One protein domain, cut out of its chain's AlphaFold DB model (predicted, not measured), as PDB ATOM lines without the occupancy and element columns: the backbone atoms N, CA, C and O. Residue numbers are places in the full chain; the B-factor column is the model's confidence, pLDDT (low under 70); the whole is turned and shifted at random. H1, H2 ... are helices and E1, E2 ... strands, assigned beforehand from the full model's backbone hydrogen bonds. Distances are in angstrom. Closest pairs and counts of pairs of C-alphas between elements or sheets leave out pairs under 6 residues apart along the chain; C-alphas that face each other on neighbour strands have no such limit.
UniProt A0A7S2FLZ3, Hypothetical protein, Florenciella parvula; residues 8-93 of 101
ATOM      1  N   ASN A   8       6.071  42.136 -37.921       95.31
ATOM      2  CA  ASN A   8       5.097  41.052 -38.005       95.31
ATOM      3  C   ASN A   8       5.306  39.982 -36.917       95.31
ATOM      4  O   ASN A   8       6.245  40.050 -36.127       95.31
ATOM      5  N   ALA A   9       4.458  38.952 -36.915       94.00
ATOM      6  CA  ALA A   9       4.531  37.851 -35.952       94.00
ATOM      7  C   ALA A   9       5.897  37.131 -35.924       94.00
ATOM      8  O   ALA A   9       6.367  36.751 -34.854       94.00
ATOM      9  N   ALA A  10       6.562  36.969 -37.077       95.44
ATOM     10  CA  ALA A  10       7.876  36.325 -37.139       95.44
ATOM     11  C   ALA A  10       8.953  37.170 -36.444       95.44
ATOM     12  O   ALA A  10       9.767  36.638 -35.690       95.44
ATOM     13  N   TYR A  11       8.927  38.487 -36.656       93.75
ATOM     14  CA  TYR A  11       9.807  39.418 -35.956       93.75
ATOM     15  C   TYR A  11       9.512  39.454 -34.453       93.75
ATOM     16  O   TYR A  11      10.444  39.354 -33.661       93.75
ATOM     17  N   ALA A  12       8.236  39.547 -34.063       92.25
ATOM     18  CA  ALA A  12       7.839  39.587 -32.659       92.25
ATOM     19  C   ALA A  12       8.309  38.330 -31.909       92.25
ATOM     20  O   ALA A  12       8.963  38.446 -30.880       92.25
ATOM     21  N   SER A  13       8.078  37.141 -32.478       92.62
ATOM     22  CA  SER A  13       8.540  35.877 -31.895       92.62
ATOM     23  C   SER A  13      10.064  35.803 -31.785       92.62
ATOM     24  O   SER A  13      10.576  35.357 -30.763       92.62
ATOM     25  N   TRP A  14      10.795  36.231 -32.819       93.62
ATOM     26  CA  TRP A  14      12.257  36.245 -32.790       93.62
ATOM     27  C   TRP A  14      12.797  37.208 -31.728       93.62
ATOM     28  O   TRP A  14      13.684  36.840 -30.962       93.62
ATOM     29  N   ALA A  15      12.255  38.427 -31.657       91.75
ATOM     30  CA  ALA A  15      12.675  39.422 -30.678       91.75
ATOM     31  C   ALA A  15      12.388  38.944 -29.249       91.75
ATOM     32  O   ALA A  15      13.249  39.089 -28.382       91.75
ATOM     33  N   SER A  16      11.233  38.306 -29.037       89.19
ATOM     34  CA  SER A  16      10.860  37.717 -27.752       89.19
ATOM     35  C   SER A  16      11.753  36.570 -27.299       89.19
ATOM     36  O   SER A  16      11.968  36.396 -26.106       89.19
ATOM     37  N   GLU A  17      12.317  35.799 -28.227       91.94
ATOM     38  CA  GLU A  17      13.270  34.739 -27.887       91.94
ATOM     39  C   GLU A  17      14.671  35.292 -27.575       91.94
ATOM     40  O   GLU A  17      15.428  34.696 -26.810       91.94
ATOM     41  N   LYS A  18      15.061  36.399 -28.218       93.81
ATOM     42  CA  LYS A  18      16.439  36.910 -28.159       93.81
ATOM     43  C   LYS A  18      16.685  37.940 -27.073       93.81
ATOM     44  O   LYS A  18      17.838  38.094 -26.671       93.81
ATOM     45  N   PHE A  19      15.653  38.652 -26.640       90.19
ATOM     46  CA  PHE A  19      15.815  39.806 -25.773       90.19
ATOM     47  C   PHE A  19      14.766  39.829 -24.666       90.19
ATOM     48  O   PHE A  19      13.567  39.730 -24.931       90.19
ATOM     49  N   ASP A  20      15.230  40.110 -23.450       88.62
ATOM     50  CA  ASP A  20      14.379  40.505 -22.332       88.62
ATOM     51  C   ASP A  20      13.968  41.973 -22.527       88.62
ATOM     52  O   ASP A  20      14.634  42.896 -22.053       88.62
ATOM     53  N   LEU A  21      12.910  42.210 -23.311       86.94
ATOM     54  CA  LEU A  21      12.380  43.558 -23.544       86.94
ATOM     55  C   LEU A  21      11.125  43.777 -22.715       86.94
ATOM     56  O   LEU A  21      10.264  42.907 -22.631       86.94
ATOM     57  N   TYR A  22      10.990  44.994 -22.208       90.44
ATOM     58  CA  TYR A  22       9.764  45.479 -21.600       90.44
ATOM     59  C   TYR A  22       9.289  46.702 -22.364       90.44
ATOM     60  O   TYR A  22      10.064  47.629 -22.634       90.44
ATOM     61  N   ARG A  23       8.004  46.718 -22.700       92.69
ATOM     62  CA  ARG A  23       7.355  47.914 -23.224       92.69
ATOM     63  C   ARG A  23       6.626  48.610 -22.102       92.69
ATOM     64  O   ARG A  23       5.722  48.036 -21.522       92.69
ATOM     65  N   VAL A  24       6.986  49.855 -21.842       92.50
ATOM     66  CA  VAL A  24       6.235  50.693 -20.910       92.50
ATOM     67  C   VAL A  24       5.236  51.529 -21.703       92.50
ATOM     68  O   VAL A  24       5.662  52.213 -22.643       92.50
ATOM     69  N   VAL A  25       3.957  51.453 -21.332       92.19
ATOM     70  CA  VAL A  25       2.830  52.165 -21.955       92.19
ATOM     71  C   VAL A  25       2.100  52.986 -20.897       92.19
ATOM     72  O   VAL A  25       1.791  52.481 -19.819       92.19
ATOM     73  N   HIS A  26       1.847  54.250 -21.215       91.06
ATOM     74  CA  HIS A  26       1.132  55.182 -20.355       91.06
ATOM     75  C   HIS A  26      -0.318  55.302 -20.810       91.06
ATOM     76  O   HIS A  26      -0.550  55.704 -21.949       91.06
ATOM     77  N   HIS A  27      -1.260  54.974 -19.924       89.06
ATOM     78  CA  HIS A  27      -2.693  55.225 -20.084       89.06
ATOM     79  C   HIS A  27      -3.204  54.922 -21.508       89.06
ATOM     80  O   HIS A  27      -3.173  53.751 -21.898       89.06
ATOM     81  N   ASP A  28      -3.610  55.947 -22.268       89.31
ATOM     82  CA  ASP A  28      -4.203  55.848 -23.606       89.31
ATOM     83  C   ASP A  28      -3.241  56.321 -24.717       89.31
ATOM     84  O   ASP A  28      -3.686  56.795 -25.769       89.31
ATOM     85  N   ASP A  29      -1.921  56.208 -24.506       91.56
ATOM     86  CA  ASP A  29      -0.912  56.526 -25.524       91.56
ATOM     87  C   ASP A  29      -1.232  55.797 -26.849       91.56
ATOM     88  O   ASP A  29      -1.201  54.564 -26.909       91.56
ATOM     89  N   PRO A  30      -1.492  56.525 -27.953       93.00
ATOM     90  CA  PRO A  30      -1.875  55.916 -29.220       93.00
ATOM     91  C   PRO A  30      -0.735  55.174 -29.919       93.00
ATOM     92  O   PRO A  30      -0.983  54.320 -30.774       93.00
ATOM     93  N   VAL A  31       0.524  55.505 -29.623       94.25
ATOM     94  CA  VAL A  31       1.682  55.039 -30.396       94.25
ATOM     95  C   VAL A  31       1.906  53.528 -30.266       94.25
ATOM     96  O   VAL A  31       2.077  52.882 -31.305       94.25
ATOM     97  N   PRO A  32       1.835  52.908 -29.071       93.69
ATOM     98  CA  PRO A  32       1.845  51.451 -28.914       93.69
ATOM     99  C   PRO A  32       0.783  50.708 -29.733       93.69
ATOM    100  O   PRO A  32       0.998  49.549 -30.105       93.69
ATOM    101  N   HIS A  33      -0.318  51.378 -30.086       92.44
ATOM    102  CA  HIS A  33      -1.395  50.836 -30.912       92.44
ATOM    103  C   HIS A  33      -1.190  51.047 -32.418       92.44
ATOM    104  O   HIS A  33      -2.103  50.767 -33.207       92.44
ATOM    105  N   LEU A  34       0.004  51.450 -32.861       93.31
ATOM    106  CA  LEU A  34       0.351  51.652 -34.270       93.31
ATOM    107  C   LEU A  34       1.617  50.874 -34.664       93.31
ATOM    108  O   LEU A  34       2.510  50.738 -33.838       93.31
ATOM    109  N   PRO A  35       1.751  50.395 -35.918       93.81
ATOM    110  CA  PRO A  35       0.713  50.293 -36.950       93.81
ATOM    111  C   PRO A  35      -0.331  49.214 -36.615       93.81
ATOM    112  O   PRO A  35       0.036  48.242 -35.958       93.81
ATOM    113  N   PRO A  36      -1.600  49.325 -37.063       91.88
ATOM    114  CA  PRO A  36      -2.684  48.418 -36.667       91.88
ATOM    115  C   PRO A  36      -2.418  46.923 -36.939       91.88
ATOM    116  O   PRO A  36      -1.823  46.597 -37.974       91.88
ATOM    117  N   PRO A  37      -2.963  45.994 -36.123       91.12
ATOM    118  CA  PRO A  37      -2.798  44.553 -36.337       91.12
ATOM    119  C   PRO A  37      -3.360  44.061 -37.676       91.12
ATOM    120  O   PRO A  37      -2.847  43.108 -38.257       91.12
ATOM    121  N   ALA A  38      -4.364  44.757 -38.221       93.19
ATOM    122  CA  ALA A  38      -4.937  44.475 -39.539       93.19
ATOM    123  C   ALA A  38      -3.917  44.572 -40.693       93.19
ATOM    124  O   ALA A  38      -4.136  43.992 -41.754       93.19
ATOM    125  N   LEU A  39      -2.797  45.277 -40.493       95.25
ATOM    126  CA  LEU A  39      -1.685  45.348 -41.445       95.25
ATOM    127  C   LEU A  39      -0.629  44.248 -41.220       95.25
ATOM    128  O   LEU A  39       0.417  44.261 -41.863       95.25
ATOM    129  N   GLY A  40      -0.888  43.299 -40.316       93.94
ATOM    130  CA  GLY A  40       0.004  42.183 -40.000       93.94
ATOM    131  C   GLY A  40       1.083  42.503 -38.965       93.94
ATOM    132  O   GLY A  40       2.022  41.721 -38.825       93.94
ATOM    133  N   PHE A  41       0.971  43.631 -38.258       95.31
ATOM    134  CA  PHE A  41       1.895  44.024 -37.197       95.31
ATOM    135  C   PHE A  41       1.477  43.427 -35.855       95.31
ATOM    136  O   PHE A  41       0.298  43.417 -35.514       95.31
ATOM    137  N   VAL A  42       2.448  42.952 -35.082       92.88
ATOM    138  CA  VAL A  42       2.218  42.290 -33.797       92.88
ATOM    139  C   VAL A  42       3.157  42.880 -32.757       92.88
ATOM    140  O   VAL A  42       4.322  43.173 -33.036       92.88
ATOM    141  N   GLN A  43       2.623  43.077 -31.560       91.62
ATOM    142  CA  GLN A  43       3.389  43.523 -30.412       91.62
ATOM    143  C   GLN A  43       4.207  42.367 -29.818       91.62
ATOM    144  O   GLN A  43       3.720  41.247 -29.696       91.62
ATOM    145  N   MET A  44       5.462  42.642 -29.458       88.56
ATOM    146  CA  MET A  44       6.403  41.658 -28.901       88.56
ATOM    147  C   MET A  44       6.535  41.805 -27.383       88.56
ATOM    148  O   MET A  44       6.530  42.935 -26.901       88.56
ATOM    149  N   ASN A  45       6.808  40.721 -26.656       85.12
ATOM    150  CA  ASN A  45       7.187  40.764 -25.235       85.12
ATOM    151  C   ASN A  45       6.151  41.374 -24.269       85.12
ATOM    152  O   ASN A  45       5.035  41.727 -24.643       85.12
ATOM    153  N   THR A  46       6.549  41.436 -22.996       90.38
ATOM    154  CA  THR A  46       5.760  41.918 -21.865       90.38
ATOM    155  C   THR A  46       5.566  43.428 -21.893       90.38
ATOM    156  O   THR A  46       6.501  44.213 -22.080       90.38
ATOM    157  N   GLU A  47       4.329  43.823 -21.642       92.50
ATOM    158  CA  GLU A  47       3.936  45.201 -21.429       92.50
ATOM    159  C   GLU A  47       3.847  45.511 -19.932       92.50
ATOM    160  O   GLU A  47       3.423  44.689 -19.123       92.50
ATOM    161  N   VAL A  48       4.303  46.705 -19.578       92.31
ATOM    162  CA  VAL A  48       4.130  47.338 -18.278       92.31
ATOM    163  C   VAL A  48       3.244  48.546 -18.528       92.31
ATOM    164  O   VAL A  48       3.684  49.531 -19.127       92.31
ATOM    165  N   TRP A  49       1.991  48.441 -18.115       91.56
ATOM    166  CA  TRP A  49       0.972  49.449 -18.356       91.56
ATOM    167  C   TRP A  49       0.576  50.108 -17.043       91.56
ATOM    168  O   TRP A  49       0.444  49.438 -16.025       91.56
ATOM    169  N   TYR A  50       0.399  51.423 -17.038       87.88
ATOM    170  CA  TYR A  50      -0.146  52.134 -15.885       87.88
ATOM    171  C   TYR A  50      -1.283  53.041 -16.341       87.88
ATOM    172  O   TYR A  50      -1.144  53.809 -17.293       87.88
ATOM    173  N   ALA A  51      -2.425  52.888 -15.671       72.56
ATOM    174  CA  ALA A  51      -3.720  53.411 -16.096       72.56
ATOM    175  C   ALA A  51      -4.039  54.818 -15.557       72.56
ATOM    176  O   ALA A  51      -5.140  55.317 -15.769       72.56
ATOM    177  N   GLU A  52      -3.138  55.452 -14.808       70.44
ATOM    178  CA  GLU A  52      -3.376  56.811 -14.313       70.44
ATOM    179  C   GLU A  52      -2.989  57.850 -15.368       70.44
ATOM    180  O   GLU A  52      -1.924  57.757 -15.967       70.44
ATOM    181  N   SER A  53      -3.849  58.855 -15.561       56.38
ATOM    182  CA  SER A  53      -3.549  60.073 -16.318       56.38
ATOM    183  C   SER A  53      -3.021  61.143 -15.357       56.38
ATOM    184  O   SER A  53      -3.792  61.817 -14.672       56.38
ATOM    185  N   GLY A  54      -1.701  61.303 -15.252       52.16
ATOM    186  CA  GLY A  54      -1.109  62.375 -14.442       52.16
ATOM    187  C   GLY A  54       0.239  62.049 -13.808       52.16
ATOM    188  O   GLY A  54       0.787  60.972 -14.004       52.16
ATOM    189  N   THR A  55       0.767  63.026 -13.060       44.31
ATOM    190  CA  THR A  55       2.046  62.922 -12.349       44.31
ATOM    191  C   THR A  55       1.886  62.105 -11.057       44.31
ATOM    192  O   THR A  55       1.677  62.673  -9.978       44.31
ATOM    193  N   GLY A  56       1.911  60.783 -11.177       52.31
ATOM    194  CA  GLY A  56       2.165  59.852 -10.090       52.31
ATOM    195  C   GLY A  56       2.629  58.493 -10.624       52.31
ATOM    196  O   GLY A  56       1.991  57.904 -11.493       52.31
ATOM    197  N   LEU A  57       3.682  57.925 -10.025       56.97
ATOM    198  CA  LEU A  57       3.984  56.485 -10.075       56.97
ATOM    199  C   LEU A  57       2.885  55.687  -9.339       56.97
ATOM    200  O   LEU A  57       3.129  55.122  -8.270       56.97
ATOM    201  N   GLY A  58       1.658  55.702  -9.860       63.31
ATOM    202  CA  GLY A  58       0.531  54.927  -9.354       63.31
ATOM    203  C   GLY A  58       0.748  53.413  -9.481       63.31
ATOM    204  O   GLY A  58       1.862  52.909  -9.648       63.31
ATOM    205  N   SER A  59      -0.341  52.646  -9.397       74.81
ATOM    206  CA  SER A  59      -0.301  51.206  -9.669       74.81
ATOM    207  C   SER A  59      -0.019  50.942 -11.149       74.81
ATOM    208  O   SER A  59      -0.735  51.444 -12.015       74.81
ATOM    209  N   TYR A  60       0.989  50.118 -11.426       86.19
ATOM    210  CA  TYR A  60       1.237  49.559 -12.749       86.19
ATOM    211  C   TYR A  60       0.840  48.083 -12.781       86.19
ATOM    212  O   TYR A  60       0.939  47.369 -11.779       86.19
ATOM    213  N   GLU A  61       0.447  47.622 -13.956       87.88
ATOM    214  CA  GLU A  61       0.180  46.229 -14.262       87.88
ATOM    215  C   GLU A  61       1.276  45.692 -15.180       87.88
ATOM    216  O   GLU A  61       1.680  46.325 -16.157       87.88
ATOM    217  N   VAL A  62       1.796  44.515 -14.834       90.75
ATOM    218  CA  VAL A  62       2.680  43.750 -15.715       90.75
ATOM    219  C   VAL A  62       1.803  42.734 -16.420       90.75
ATOM    220  O   VAL A  62       1.300  41.808 -15.783       90.75
ATOM    221  N   CYS A  63       1.616  42.928 -17.719       89.88
ATOM    222  CA  CYS A  63       0.758  42.090 -18.545       89.88
ATOM    223  C   CYS A  63       1.340  40.678 -18.679       89.88
ATOM    224  O   CYS A  63       2.523  40.440 -18.407       89.88
ATOM    225  N   ASP A  64       0.529  39.732 -19.144       86.94
ATOM    226  CA  ASP A  64       0.853  38.298 -19.105       86.94
ATOM    227  C   ASP A  64       2.050  37.855 -19.978       86.94
ATOM    228  O   ASP A  64       2.501  36.710 -19.898       86.94
ATOM    229  N   GLY A  65       2.594  38.761 -20.795       80.25
ATOM    230  CA  GLY A  65       3.735  38.508 -21.673       80.25
ATOM    231  C   GLY A  65       3.381  37.811 -22.986       80.25
ATOM    232  O   GLY A  65       4.288  37.474 -23.747       80.25
ATOM    233  N   SER A  66       2.095  37.616 -23.288       79.25
ATOM    234  CA  SER A  66       1.628  36.996 -24.534       79.25
ATOM    235  C   SER A  66       1.707  37.920 -25.760       79.25
ATOM    236  O   SER A  66       1.566  37.448 -26.892       79.25
ATOM    237  N   GLY A  67       1.979  39.215 -25.560       80.69
ATOM    238  CA  GLY A  67       2.095  40.224 -26.615       80.69
ATOM    239  C   GLY A  67       1.133  41.394 -26.409       80.69
ATOM    240  O   GLY A  67       1.460  42.332 -25.683       80.69
ATOM    241  N   GLU A  68      -0.011  41.384 -27.102       83.56
ATOM    242  CA  GLU A  68      -1.121  42.302 -26.799       83.56
ATOM    243  C   GLU A  68      -2.052  41.674 -25.772       83.56
ATOM    244  O   GLU A  68      -2.589  40.593 -26.012       83.56
ATOM    245  N   ASP A  69      -2.288  42.386 -24.675       86.19
ATOM    246  CA  ASP A  69      -3.144  41.932 -23.584       86.19
ATOM    247  C   ASP A  69      -4.349  42.871 -23.430       86.19
ATOM    248  O   ASP A  69      -4.198  44.075 -23.217       86.19
ATOM    249  N   GLN A  70      -5.557  42.312 -23.544       87.12
ATOM    250  CA  GLN A  70      -6.826  43.038 -23.398       87.12
ATOM    251  C   GLN A  70      -7.096  43.493 -21.958       87.12
ATOM    252  O   GLN A  70      -8.012  44.281 -21.738       87.12
ATOM    253  N   GLN A  71      -6.342  42.993 -20.979       86.25
ATOM    254  CA  GLN A  71      -6.385  43.485 -19.601       86.25
ATOM    255  C   GLN A  71      -5.508  44.733 -19.407       86.25
ATOM    256  O   GLN A  71      -5.657  45.415 -18.402       86.25
ATOM    257  N   CYS A  72      -4.654  45.054 -20.386       89.88
ATOM    258  CA  CYS A  72      -3.765  46.214 -20.387       89.88
ATOM    259  C   CYS A  72      -4.209  47.281 -21.407       89.88
ATOM    260  O   CYS A  72      -5.394  47.370 -21.737       89.88
ATOM    261  N   SER A  73      -3.275  48.081 -21.952       89.88
ATOM    262  CA  SER A  73      -3.600  49.172 -22.888       89.88
ATOM    263  C   SER A  73      -4.406  48.711 -24.104       89.88
ATOM    264  O   SER A  73      -5.211  49.466 -24.635       89.88
ATOM    265  N   ALA A  74      -4.260  47.461 -24.562       88.88
ATOM    266  CA  ALA A  74      -5.018  46.977 -25.717       88.88
ATOM    267  C   ALA A  74      -6.535  46.875 -25.455       88.88
ATOM    268  O   ALA A  74      -7.302  46.771 -26.415       88.88
ATOM    269  N   GLY A  75      -6.952  46.876 -24.183       85.12
ATOM    270  CA  GLY A  75      -8.350  46.937 -23.761       85.12
ATOM    271  C   GLY A  75      -8.898  48.355 -23.591       85.12
ATOM    272  O   GLY A  75     -10.110  48.509 -23.415       85.12
ATOM    273  N   THR A  76      -8.052  49.390 -23.638       83.56
ATOM    274  CA  THR A  76      -8.505  50.781 -23.536       83.56
ATOM    275  C   THR A  76      -8.941  51.336 -24.890       83.56
ATOM    276  O   THR A  76      -8.778  50.724 -25.952       83.56
ATOM    277  N   LEU A  77      -9.591  52.501 -24.863       79.31
ATOM    278  CA  LEU A  77      -9.946  53.197 -26.090       79.31
ATOM    279  C   LEU A  77      -8.687  53.848 -26.654       79.31
ATOM    280  O   LEU A  77      -8.116  54.731 -26.029       79.31
ATOM    281  N   VAL A  78      -8.309  53.468 -27.876       78.00
ATOM    282  CA  VAL A  78      -7.224  54.148 -28.592       78.00
ATOM    283  C   VAL A  78      -7.640  55.598 -28.839       78.00
ATOM    284  O   VAL A  78      -8.472  55.885 -29.708       78.00
ATOM    285  N   SER A  79      -7.078  56.506 -28.045       76.38
ATOM    286  CA  SER A  79      -7.282  57.940 -28.184       76.38
ATOM    287  C   SER A  79      -6.595  58.461 -29.450       76.38
ATOM    288  O   SER A  79      -5.652  57.869 -29.963       76.38
ATOM    289  N   GLY A  80      -7.072  59.579 -29.998       76.75
ATOM    290  CA  GLY A  80      -6.322  60.347 -31.002       76.75
ATOM    291  C   GLY A  80      -5.383  61.384 -30.377       76.75
ATOM    292  O   GLY A  80      -4.715  62.120 -31.101       76.75
ATOM    293  N   ASP A  81      -5.394  61.482 -29.047       85.75
ATOM    294  CA  ASP A  81      -4.601  62.417 -28.264       85.75
ATOM    295  C   ASP A  81      -3.217  61.829 -27.976       85.75
ATOM    296  O   ASP A  81      -3.092  60.698 -27.523       85.75
ATOM    297  N   PHE A  82      -2.172  62.610 -28.234       89.12
ATOM    298  CA  PHE A  82      -0.782  62.214 -28.009       89.12
ATOM    299  C   PHE A  82      -0.249  62.679 -26.650       89.12
ATOM    300  O   PHE A  82       0.926  62.468 -26.365       89.12
ATOM    301  N   THR A  83      -1.073  63.313 -25.813       89.31
ATOM    302  CA  THR A  83      -0.654  63.836 -24.506       89.31
ATOM    303  C   THR A  83       0.007  62.751 -23.650       89.31
ATOM    304  O   THR A  83       1.126  62.957 -23.175       89.31
ATOM    305  N   ASP A  84      -0.591  61.559 -23.569       88.38
ATOM    306  CA  ASP A  84      -0.038  60.436 -22.798       88.38
ATOM    307  C   ASP A  84       1.261  59.875 -23.401       88.38
ATOM    308  O   ASP A  84       2.093  59.333 -22.678       88.38
ATOM    309  N   HIS A  85       1.515  60.094 -24.698       91.25
ATOM    310  CA  HIS A  85       2.801  59.766 -25.321       91.25
ATOM    311  C   HIS A  85       3.930  60.714 -24.893       91.25
ATOM    312  O   HIS A  85       5.099  60.337 -24.916       91.25
ATOM    313  N   THR A  86       3.608  61.960 -24.532       90.44
ATOM    314  CA  THR A  86       4.621  62.986 -24.218       90.44
ATOM    315  C   THR A  86       5.130  62.930 -22.785       90.44
ATOM    316  O   THR A  86       6.151  63.545 -22.486       90.44
ATOM    317  N   THR A  87       4.459  62.182 -21.910       87.56
ATOM    318  CA  THR A  87       4.817  62.066 -20.495       87.56
ATOM    319  C   THR A  87       4.937  60.602 -20.113       87.56
ATOM    320  O   THR A  87       4.021  59.824 -20.350       87.56
ATOM    321  N   TYR A  88       6.053  60.222 -19.500       88.69
ATOM    322  CA  TYR A  88       6.268  58.883 -18.970       88.69
ATOM    323  C   TYR A  88       6.858  58.953 -17.568       88.69
ATOM    324  O   TYR A  88       7.857  59.638 -17.365       88.69
ATOM    325  N   LEU A  89       6.277  58.211 -16.618       86.06
ATOM    326  CA  LEU A  89       6.714  58.200 -15.214       86.06
ATOM    327  C   LEU A  89       6.832  59.620 -14.626       86.06
ATOM    328  O   LEU A  89       7.821  59.939 -13.980       86.06
ATOM    329  N   ASP A  90       5.850  60.478 -14.908       82.38
ATOM    330  CA  ASP A  90       5.782  61.882 -14.463       82.38
ATOM    331  C   ASP A  90       6.836  62.811 -15.073       82.38
ATOM    332  O   ASP A  90       6.987  63.960 -14.653       82.38
ATOM    333  N   HIS A  91       7.546  62.337 -16.093       83.69
ATOM    334  CA  HIS A  91       8.550  63.105 -16.807       83.69
ATOM    335  C   HIS A  91       8.100  63.376 -18.239       83.69
ATOM    336  O   HIS A  91       7.787  62.450 -18.992       83.69
ATOM    337  N   ASP A  92       8.106  64.652 -18.629       87.38
ATOM    338  CA  ASP A  92       7.992  65.041 -20.034       87.38
ATOM    339  C   ASP A  92       9.210  64.482 -20.787       87.38
ATOM    340  O   ASP A  92      10.356  64.767 -20.438       87.38
ATOM    341  N   ILE A  93       8.963  63.647 -21.799       86.19
ATOM    342  CA  ILE A  93      10.021  63.016 -22.604       86.19
ATOM    343  C   ILE A  93      10.395  63.835 -23.844       86.19
ATOM    344  O   ILE A  93      11.395  63.549 -24.503       86.19
TER     345      ILE A  93
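What this domain is: This is residues 8 to 93 of the 101 residues of the protein "Hypothetical protein" of Florenciella parvula (UniProt A0A7S2FLZ3). Little regular structure is here: a small sheet of three strands, with helix H1 off one end, tiny H2 grazing it near the other, and long loops, residues 27 to 45 and 63 to 82. The 86 printed residues run H1, E1, E2, E3, H2; the sheet's order is E1, E2, E3, mixed, and the class is mixed, with 27 residues in named elements. The whole is compact, radius of gyration of the C-alphas 12.9 A, spanning 36 by 25 by 24 A.

Where its parts are: Find C-alpha 9 at (4.531, 37.851, -35.952); from there H1 runs 14.3 A to residue 18. Next come E1, residues 22 to 26, 13.0 A; E2, 46 to 50, 13.2 A; E3, 60 to 62; and H2, 83 to 86, ending at C-alpha 86 (4.621, 62.986, -24.218).

How they stand to each other: Look at E1 and E2, parallel: N 25 and O 48 are 2.9 A apart. E2 and E3 form an antiparallel hairpin, N 61 to O 49 at 2.8 A. H2 only grazes the sheet; its closest C-alpha pair with E1 is Asp 84 and His 26, 5.9 A. H1 is not on the sheet and is apart from H2. In H1 every O i to N i+4 pair is within hydrogen-bond range; H2 is too short for one.

The domain as a whole: The farthest C-alphas, Ala 10 and Thr 55, are 36.8 A apart. The printed part has no cut; the links E1 to E2 and E3 to H2 are long. Residues 53 to 58 have pLDDT under 70.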